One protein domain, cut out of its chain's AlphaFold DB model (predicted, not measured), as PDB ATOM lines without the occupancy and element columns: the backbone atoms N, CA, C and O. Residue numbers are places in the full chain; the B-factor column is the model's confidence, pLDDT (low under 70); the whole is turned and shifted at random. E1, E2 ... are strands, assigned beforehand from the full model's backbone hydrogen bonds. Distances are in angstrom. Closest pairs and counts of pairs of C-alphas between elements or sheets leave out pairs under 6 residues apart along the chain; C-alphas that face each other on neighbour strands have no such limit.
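What this domain is: This is residues 53 to 104 of the 106 residues of an uncharacterized protein of Aspergillus indologenus CBS 114.80 (UniProt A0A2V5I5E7). This domain has little regular structure: a small, twisted and curled sheet of four short strands, with long loops on one side of it. The last stretch folds back, and its residues 100 to 101 pair beside E4. The 52 printed residues hold E1, E2, E3, E4, antiparallel in the order E3, E2, E1, E4, all strand with 16 residues named. It is compact, radius of gyration of the C-alphas 10.0 A, spanning 33 by 20 by 13 A.

How they stand to each other: Look first at E1, residues 53 to 57, and E2, residues 60 to 63, a hairpin with N 55 and O 62 2.9 A apart. E3, residues 66 to 68, makes a hairpin with E2, N 61 to O 68 2.8 A. E4, residues 86 to 89, is antiparallel to E1, N 54 to O 87 2.8 A. E1 to E3 form a meander, each the antiparallel neighbour of the one before; with E4 beside E1 this is a Greek key.

Where its parts are: Find C-alpha 53 at (10.954, 12.699, 97.418); E1 runs 12.8 A from there. E2 is 9.5 A, E3 6.4 A and E4 10.8 A, ending at (10.419, 18.524, 100.170).

The domain as a whole: The C-alphas of Gln 78 and Pro 95 are farthest apart, 33.4 A. The link E3 to E4 is long; the printed part has no cut, and no printed residue is under 70 in pLDDT.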
ATOM      1  N   CYS A  53      10.394  12.711  98.756       95.75
ATOM      2  CA  CYS A  53      10.954  12.699  97.418       95.75
ATOM      3  C   CYS A  53       9.897  12.611  96.320       95.75
ATOM      4  O   CYS A  53       8.839  11.990  96.442       95.75
ATOM      5  N   GLY A  54      10.252  13.209  95.197       96.81
ATOM      6  CA  GLY A  54       9.466  13.280  93.991       96.81
ATOM      7  C   GLY A  54      10.348  13.271  92.752       96.81
ATOM      8  O   GLY A  54      11.542  12.959  92.790       96.81
ATOM      9  N   LYS A  55       9.732  13.608  91.623       97.88
ATOM     10  CA  LYS A  55      10.430  13.800  90.353       97.88
ATOM     11  C   LYS A  55       9.940  15.060  89.671       97.88
ATOM     12  O   LYS A  55       8.754  15.366  89.733       97.88
ATOM     13  N   CYS A  56      10.827  15.753  88.975       98.19
ATOM     14  CA  CYS A  56      10.438  16.862  88.120       98.19
ATOM     15  C   CYS A  56       9.381  16.411  87.095       98.19
ATOM     16  O   CYS A  56       9.517  15.349  86.476       98.19
ATOM     17  N   ASN A  57       8.330  17.219  86.948       97.94
ATOM     18  CA  ASN A  57       7.277  17.100  85.949       97.94
ATOM     19  C   ASN A  57       6.960  18.497  85.378       97.94
ATOM     20  O   ASN A  57       6.409  19.358  86.066       97.94
ATOM     21  N   GLY A  58       7.354  18.745  84.131       96.00
ATOM     22  CA  GLY A  58       7.432  20.078  83.548       96.00
ATOM     23  C   GLY A  58       8.444  20.945  84.301       96.00
ATOM     24  O   GLY A  58       9.604  20.582  84.466       96.00
ATOM     25  N   THR A  59       7.997  22.103  84.782       96.81
ATOM     26  CA  THR A  59       8.815  23.046  85.566       96.81
ATOM     27  C   THR A  59       8.647  22.886  87.080       96.81
ATOM     28  O   THR A  59       9.188  23.684  87.839       96.81
ATOM     29  N   SER A  60       7.903  21.871  87.528       97.50
ATOM     30  CA  SER A  60       7.532  21.648  88.931       97.50
ATOM     31  C   SER A  60       8.078  20.324  89.467       97.50
ATOM     32  O   SER A  60       8.357  19.407  88.699       97.50
ATOM     33  N   CYS A  61       8.187  20.200  90.789       97.88
ATOM     34  CA  CYS A  61       8.492  18.946  91.468       97.88
ATOM     35  C   CYS A  61       7.207  18.173  91.783       97.88
ATOM     36  O   CYS A  61       6.360  18.641  92.544       97.88
ATOM     37  N   LYS A  62       7.053  16.970  91.232       98.25
ATOM     38  CA  LYS A  62       5.919  16.093  91.525       98.25
ATOM     39  C   LYS A  62       6.230  15.179  92.701       98.25
ATOM     40  O   LYS A  62       7.014  14.241  92.557       98.25
ATOM     41  N   ILE A  63       5.553  15.394  93.826       96.62
ATOM     42  CA  ILE A  63       5.629  14.540  95.016       96.62
ATOM     43  C   ILE A  63       4.271  13.854  95.187       96.62
ATOM     44  O   ILE A  63       3.228  14.503  95.331       96.62
ATOM     45  N   GLY A  64       4.267  12.522  95.115       94.25
ATOM     46  CA  GLY A  64       3.035  11.739  95.036       94.25
ATOM     47  C   GLY A  64       2.180  12.144  93.826       94.25
ATOM     48  O   GLY A  64       2.596  11.998  92.676       94.25
ATOM     49  N   LEU A  65       0.973  12.653  94.086       95.62
ATOM     50  CA  LEU A  65       0.013  13.076  93.054       95.62
ATOM     51  C   LEU A  65      -0.005  14.593  92.798       95.62
ATOM     52  O   LEU A  65      -0.764  15.040  91.943       95.62
ATOM     53  N   THR A  66       0.812  15.377  93.506       96.62
ATOM     54  CA  THR A  66       0.759  16.848  93.455       96.62
ATOM     55  C   THR A  66       2.030  17.429  92.840       96.62
ATOM     56  O   THR A  66       3.126  16.953  93.130       96.62
ATOM     57  N   ASN A  67       1.876  18.456  92.000       98.00
ATOM     58  CA  ASN A  67       2.978  19.248  91.451       98.00
ATOM     59  C   ASN A  67       3.205  20.486  92.318       98.00
ATOM     60  O   ASN A  67       2.276  21.266  92.526       98.00
ATOM     61  N   TYR A  68       4.433  20.667  92.784       97.19
ATOM     62  CA  TYR A  68       4.844  21.798  93.601       97.19
ATOM     63  C   TYR A  68       5.849  22.678  92.860       97.19
ATOM     64  O   TYR A  68       6.737  22.147  92.184       97.19
ATOM     65  N   PRO A  69       5.739  24.013  92.974       96.88
ATOM     66  CA  PRO A  69       6.793  24.891  92.495       96.88
ATOM     67  C   PRO A  69       8.086  24.600  93.265       96.88
ATOM     68  O   PRO A  69       8.044  24.246  94.439       96.88
ATOM     69  N   CYS A  70       9.225  24.731  92.591       95.38
ATOM     70  CA  CYS A  70      10.519  24.698  93.261       95.38
ATOM     71  C   CYS A  70      10.661  25.965  94.108       95.38
ATOM     72  O   CYS A  70      10.394  27.050  93.590       95.38
ATOM     73  N   ASP A  71      11.107  25.844  95.351       95.31
ATOM     74  CA  ASP A  71      11.509  26.981  96.182       95.31
ATOM     75  C   ASP A  71      12.983  27.292  95.923       95.31
ATOM     76  O   ASP A  71      13.314  28.444  95.635       95.31
ATOM     77  N   GLU A  72      13.810  26.243  95.853       93.69
ATOM     78  CA  GLU A  72      15.213  26.302  95.447       93.69
ATOM     79  C   GLU A  72      15.480  25.498  94.177       93.69
ATOM     80  O   GLU A  72      14.914  24.426  93.931       93.69
ATOM     81  N   GLY A  73      16.351  26.054  93.340       94.81
ATOM     82  CA  GLY A  73      16.680  25.490  92.043       94.81
ATOM     83  C   GLY A  73      15.527  25.502  91.027       94.81
ATOM     84  O   GLY A  73      14.606  26.329  91.069       94.81
ATOM     85  N   SER A  74      15.607  24.611  90.038       96.44
ATOM     86  CA  SER A  74      14.695  24.574  88.892       96.44
ATOM     87  C   SER A  74      14.511  23.166  88.330       96.44
ATOM     88  O   SER A  74      15.468  22.417  88.143       96.44
ATOM     89  N   CYS A  75      13.272  22.811  87.992       97.56
ATOM     90  CA  CYS A  75      12.975  21.628  87.180       97.56
ATOM     91  C   CYS A  75      13.020  21.919  85.673       97.56
ATOM     92  O   CYS A  75      12.830  21.006  84.877       97.56
ATOM     93  N   ALA A  76      13.292  23.155  85.248       96.88
ATOM     94  CA  ALA A  76      13.382  23.477  83.831       96.88
ATOM     95  C   ALA A  76      14.642  22.859  83.199       96.88
ATOM     96  O   ALA A  76      15.742  22.965  83.744       96.88
ATOM     97  N   ALA A  77      14.488  22.224  82.034       95.38
ATOM     98  CA  ALA A  77      15.577  21.507  81.368       95.38
ATOM     99  C   ALA A  77      16.772  22.417  81.035       95.38
ATOM    100  O   ALA A  77      17.919  22.010  81.202       95.38
ATOM    101  N   GLN A  78      16.516  23.670  80.642       94.88
ATOM    102  CA  GLN A  78      17.565  24.643  80.322       94.88
ATOM    103  C   GLN A  78      18.448  25.029  81.523       94.88
ATOM    104  O   GLN A  78      19.537  25.556  81.330       94.88
ATOM    105  N   ASN A  79      18.002  24.727  82.743       94.00
ATOM    106  CA  ASN A  79      18.688  25.063  83.987       94.00
ATOM    107  C   ASN A  79      19.413  23.856  84.614       94.00
ATOM    108  O   ASN A  79      19.846  23.922  85.758       94.00
ATOM    109  N   GLY A  80      19.507  22.723  83.909       91.94
ATOM    110  CA  GLY A  80      20.025  21.465  84.470       91.94
ATOM    111  C   GLY A  80      18.962  20.604  85.168       91.94
ATOM    112  O   GLY A  80      19.262  19.492  85.617       91.94
ATOM    113  N   GLY A  81      17.713  21.082  85.196       94.88
ATOM    114  CA  GLY A  81      16.529  20.308  85.552       94.88
ATOM    115  C   GLY A  81      16.063  19.380  84.424       94.88
ATOM    116  O   GLY A  81      16.860  18.890  83.624       94.88
ATOM    117  N   GLY A  82      14.765  19.101  84.376       96.62
ATOM    118  CA  GLY A  82      14.118  18.261  83.370       96.62
ATOM    119  C   GLY A  82      13.316  17.114  83.978       96.62
ATOM    120  O   GLY A  82      13.596  16.655  85.089       96.62
ATOM    121  N   ASP A  83      12.320  16.650  83.226       97.75
ATOM    122  CA  ASP A  83      11.410  15.582  83.637       97.75
ATOM    123  C   ASP A  83      12.143  14.337  84.147       97.75
ATOM    124  O   ASP A  83      13.117  13.863  83.561       97.75
ATOM    125  N   GLY A  84      11.647  13.783  85.252       96.50
ATOM    126  CA  GLY A  84      12.160  12.545  85.834       96.50
ATOM    127  C   GLY A  84      13.362  12.702  86.769       96.50
ATOM    128  O   GLY A  84      13.653  11.752  87.499       96.50
ATOM    129  N   LYS A  85      14.024  13.868  86.811       96.38
ATOM    130  CA  LYS A  85      15.089  14.134  87.794       96.38
ATOM    131  C   LYS A  85      14.531  14.227  89.214       96.38
ATOM    132  O   LYS A  85      13.404  14.676  89.405       96.38
ATOM    133  N   GLY A  86      15.326  13.801  90.194       96.44
ATOM    134  CA  GLY A  86      14.937  13.805  91.603       96.44
ATOM    135  C   GLY A  86      14.779  15.220  92.155       96.44
ATOM    136  O   GLY A  86      15.605  16.088  91.893       96.44
ATOM    137  N   CYS A  87      13.722  15.430  92.924       97.12
ATOM    138  CA  CYS A  87      13.437  16.651  93.674       97.12
ATOM    139  C   CYS A  87      12.749  16.244  94.984       97.12
ATOM    140  O   CYS A  87      12.252  15.118  95.074       97.12
ATOM    141  N   TYR A  88      12.732  17.098  96.004       96.94
ATOM    142  CA  TYR A  88      12.186  16.709  97.310       96.94
ATOM    143  C   TYR A  88      11.729  17.901  98.154       96.94
ATOM    144  O   TYR A  88      12.214  19.014  97.990       96.94
ATOM    145  N   ASP A  89      10.789  17.640  99.060       95.88
ATOM    146  CA  ASP A  89      10.419  18.524 100.170       95.88
ATOM    147  C   ASP A  89      11.287  18.159 101.379       95.88
ATOM    148  O   ASP A  89      11.205  17.013 101.814       95.88
ATOM    149  N   ASN A  90      12.120  19.066 101.899       94.38
ATOM    150  CA  ASN A  90      12.975  18.795 103.073       94.38
ATOM    151  C   ASN A  90      12.382  19.276 104.409       94.38
ATOM    152  O   ASN A  90      13.014  19.126 105.461       94.38
ATOM    153  N   ALA A  91      11.183  19.857 104.363       92.44
ATOM    154  CA  ALA A  91      10.464  20.390 105.510       92.44
ATOM    155  C   ALA A  91       9.124  19.665 105.727       92.44
ATOM    156  O   ALA A  91       8.248  20.167 106.438       92.44
ATOM    157  N   TYR A  92       8.961  18.471 105.148       88.62
ATOM    158  CA  TYR A  92       7.740  17.688 105.287       88.62
ATOM    159  C   TYR A  92       7.483  17.314 106.758       88.62
ATOM    160  O   TYR A  92       8.407  16.937 107.473       88.62
ATOM    161  N   ASP A  93       6.235  17.432 107.224       88.19
ATOM    162  CA  ASP A  93       5.834  17.176 108.622       88.19
ATOM    163  C   ASP A  93       6.648  17.949 109.687       88.19
ATOM    164  O   ASP A  93       6.713  17.559 110.856       88.19
ATOM    165  N   THR A  94       7.253  19.078 109.308       89.00
ATOM    166  CA  THR A  94       7.922  20.000 110.235       89.00
ATOM    167  C   THR A  94       7.036  21.223 110.523       89.00
ATOM    168  O   THR A  94       6.101  21.498 109.772       89.00
ATOM    169  N   PRO A  95       7.294  21.991 111.603       91.44
ATOM    170  CA  PRO A  95       6.625  23.278 111.821       91.44
ATOM    171  C   PRO A  95       7.064  24.369 110.829       91.44
ATOM    172  O   PRO A  95       6.440  25.429 110.778       91.44
ATOM    173  N   SER A  96       8.135  24.135 110.066       87.75
ATOM    174  CA  SER A  96       8.580  25.042 109.014       87.75
ATOM    175  C   SER A  96       7.634  24.973 107.813       87.75
ATOM    176  O   SER A  96       7.025  23.929 107.560       87.75
ATOM    177  N   PRO A  97       7.503  26.062 107.037       90.38
ATOM    178  CA  PRO A  97       6.831  25.974 105.751       90.38
ATOM    179  C   PRO A  97       7.530  24.936 104.869       90.38
ATOM    180  O   PRO A  97       8.742  24.733 104.967       90.38
ATOM    181  N   ARG A  98       6.745  24.307 103.991       90.50
ATOM    182  CA  ARG A  98       7.251  23.441 102.923       90.50
ATOM    183  C   ARG A  98       8.400  24.124 102.185       90.50
ATOM    184  O   ARG A  98       8.319  25.317 101.905       90.50
ATOM    185  N   HIS A  99       9.406  23.332 101.832       94.62
ATOM    186  CA  HIS A  99      10.564  23.801 101.094       94.62
ATOM    187  C   HIS A  99      10.969  22.743 100.063       94.62
ATOM    188  O   HIS A  99      11.496  21.683 100.393       94.62
ATOM    189  N   ILE A 100      10.671  23.038  98.798       96.06
ATOM    190  CA  ILE A 100      10.895  22.181  97.639       96.06
ATOM    191  C   ILE A 100      12.243  22.492  96.994       96.06
ATOM    192  O   ILE A 100      12.444  23.575  96.441       96.06
ATOM    193  N   LEU A 101      13.129  21.501  96.981       96.06
ATOM    194  CA  LEU A 101      14.439  21.576  96.348       96.06
ATOM    195  C   LEU A 101      14.440  20.840  95.013       96.06
ATOM    196  O   LEU A 101      14.030  19.678  94.907       96.06
ATOM    197  N   CYS A 102      14.945  21.524  93.992       96.69
ATOM    198  CA  CYS A 102      15.023  21.045  92.623       96.69
ATOM    199  C   CYS A 102      16.469  21.065  92.094       96.69
ATOM    200  O   CYS A 102      17.268  21.893  92.517       96.69
ATOM    201  N   PRO A 103      16.803  20.189  91.128       95.12
ATOM    202  CA  PRO A 103      18.185  19.940  90.706       95.12
ATOM    203  C   PRO A 103      18.850  21.063  89.913       95.12
ATOM    204  O   PRO A 103      20.070  21.184  89.936       95.12
ATOM    205  N   GLY A 104      18.086  21.818  89.122       93.25
ATOM    206  CA  GLY A 104      18.648  22.844  88.250       93.25
ATOM    207  C   GLY A 104      19.043  24.104  89.012       93.25
ATOM    208  O   GLY A 104      18.400  24.448  89.995       93.25
TER     209      GLY A 104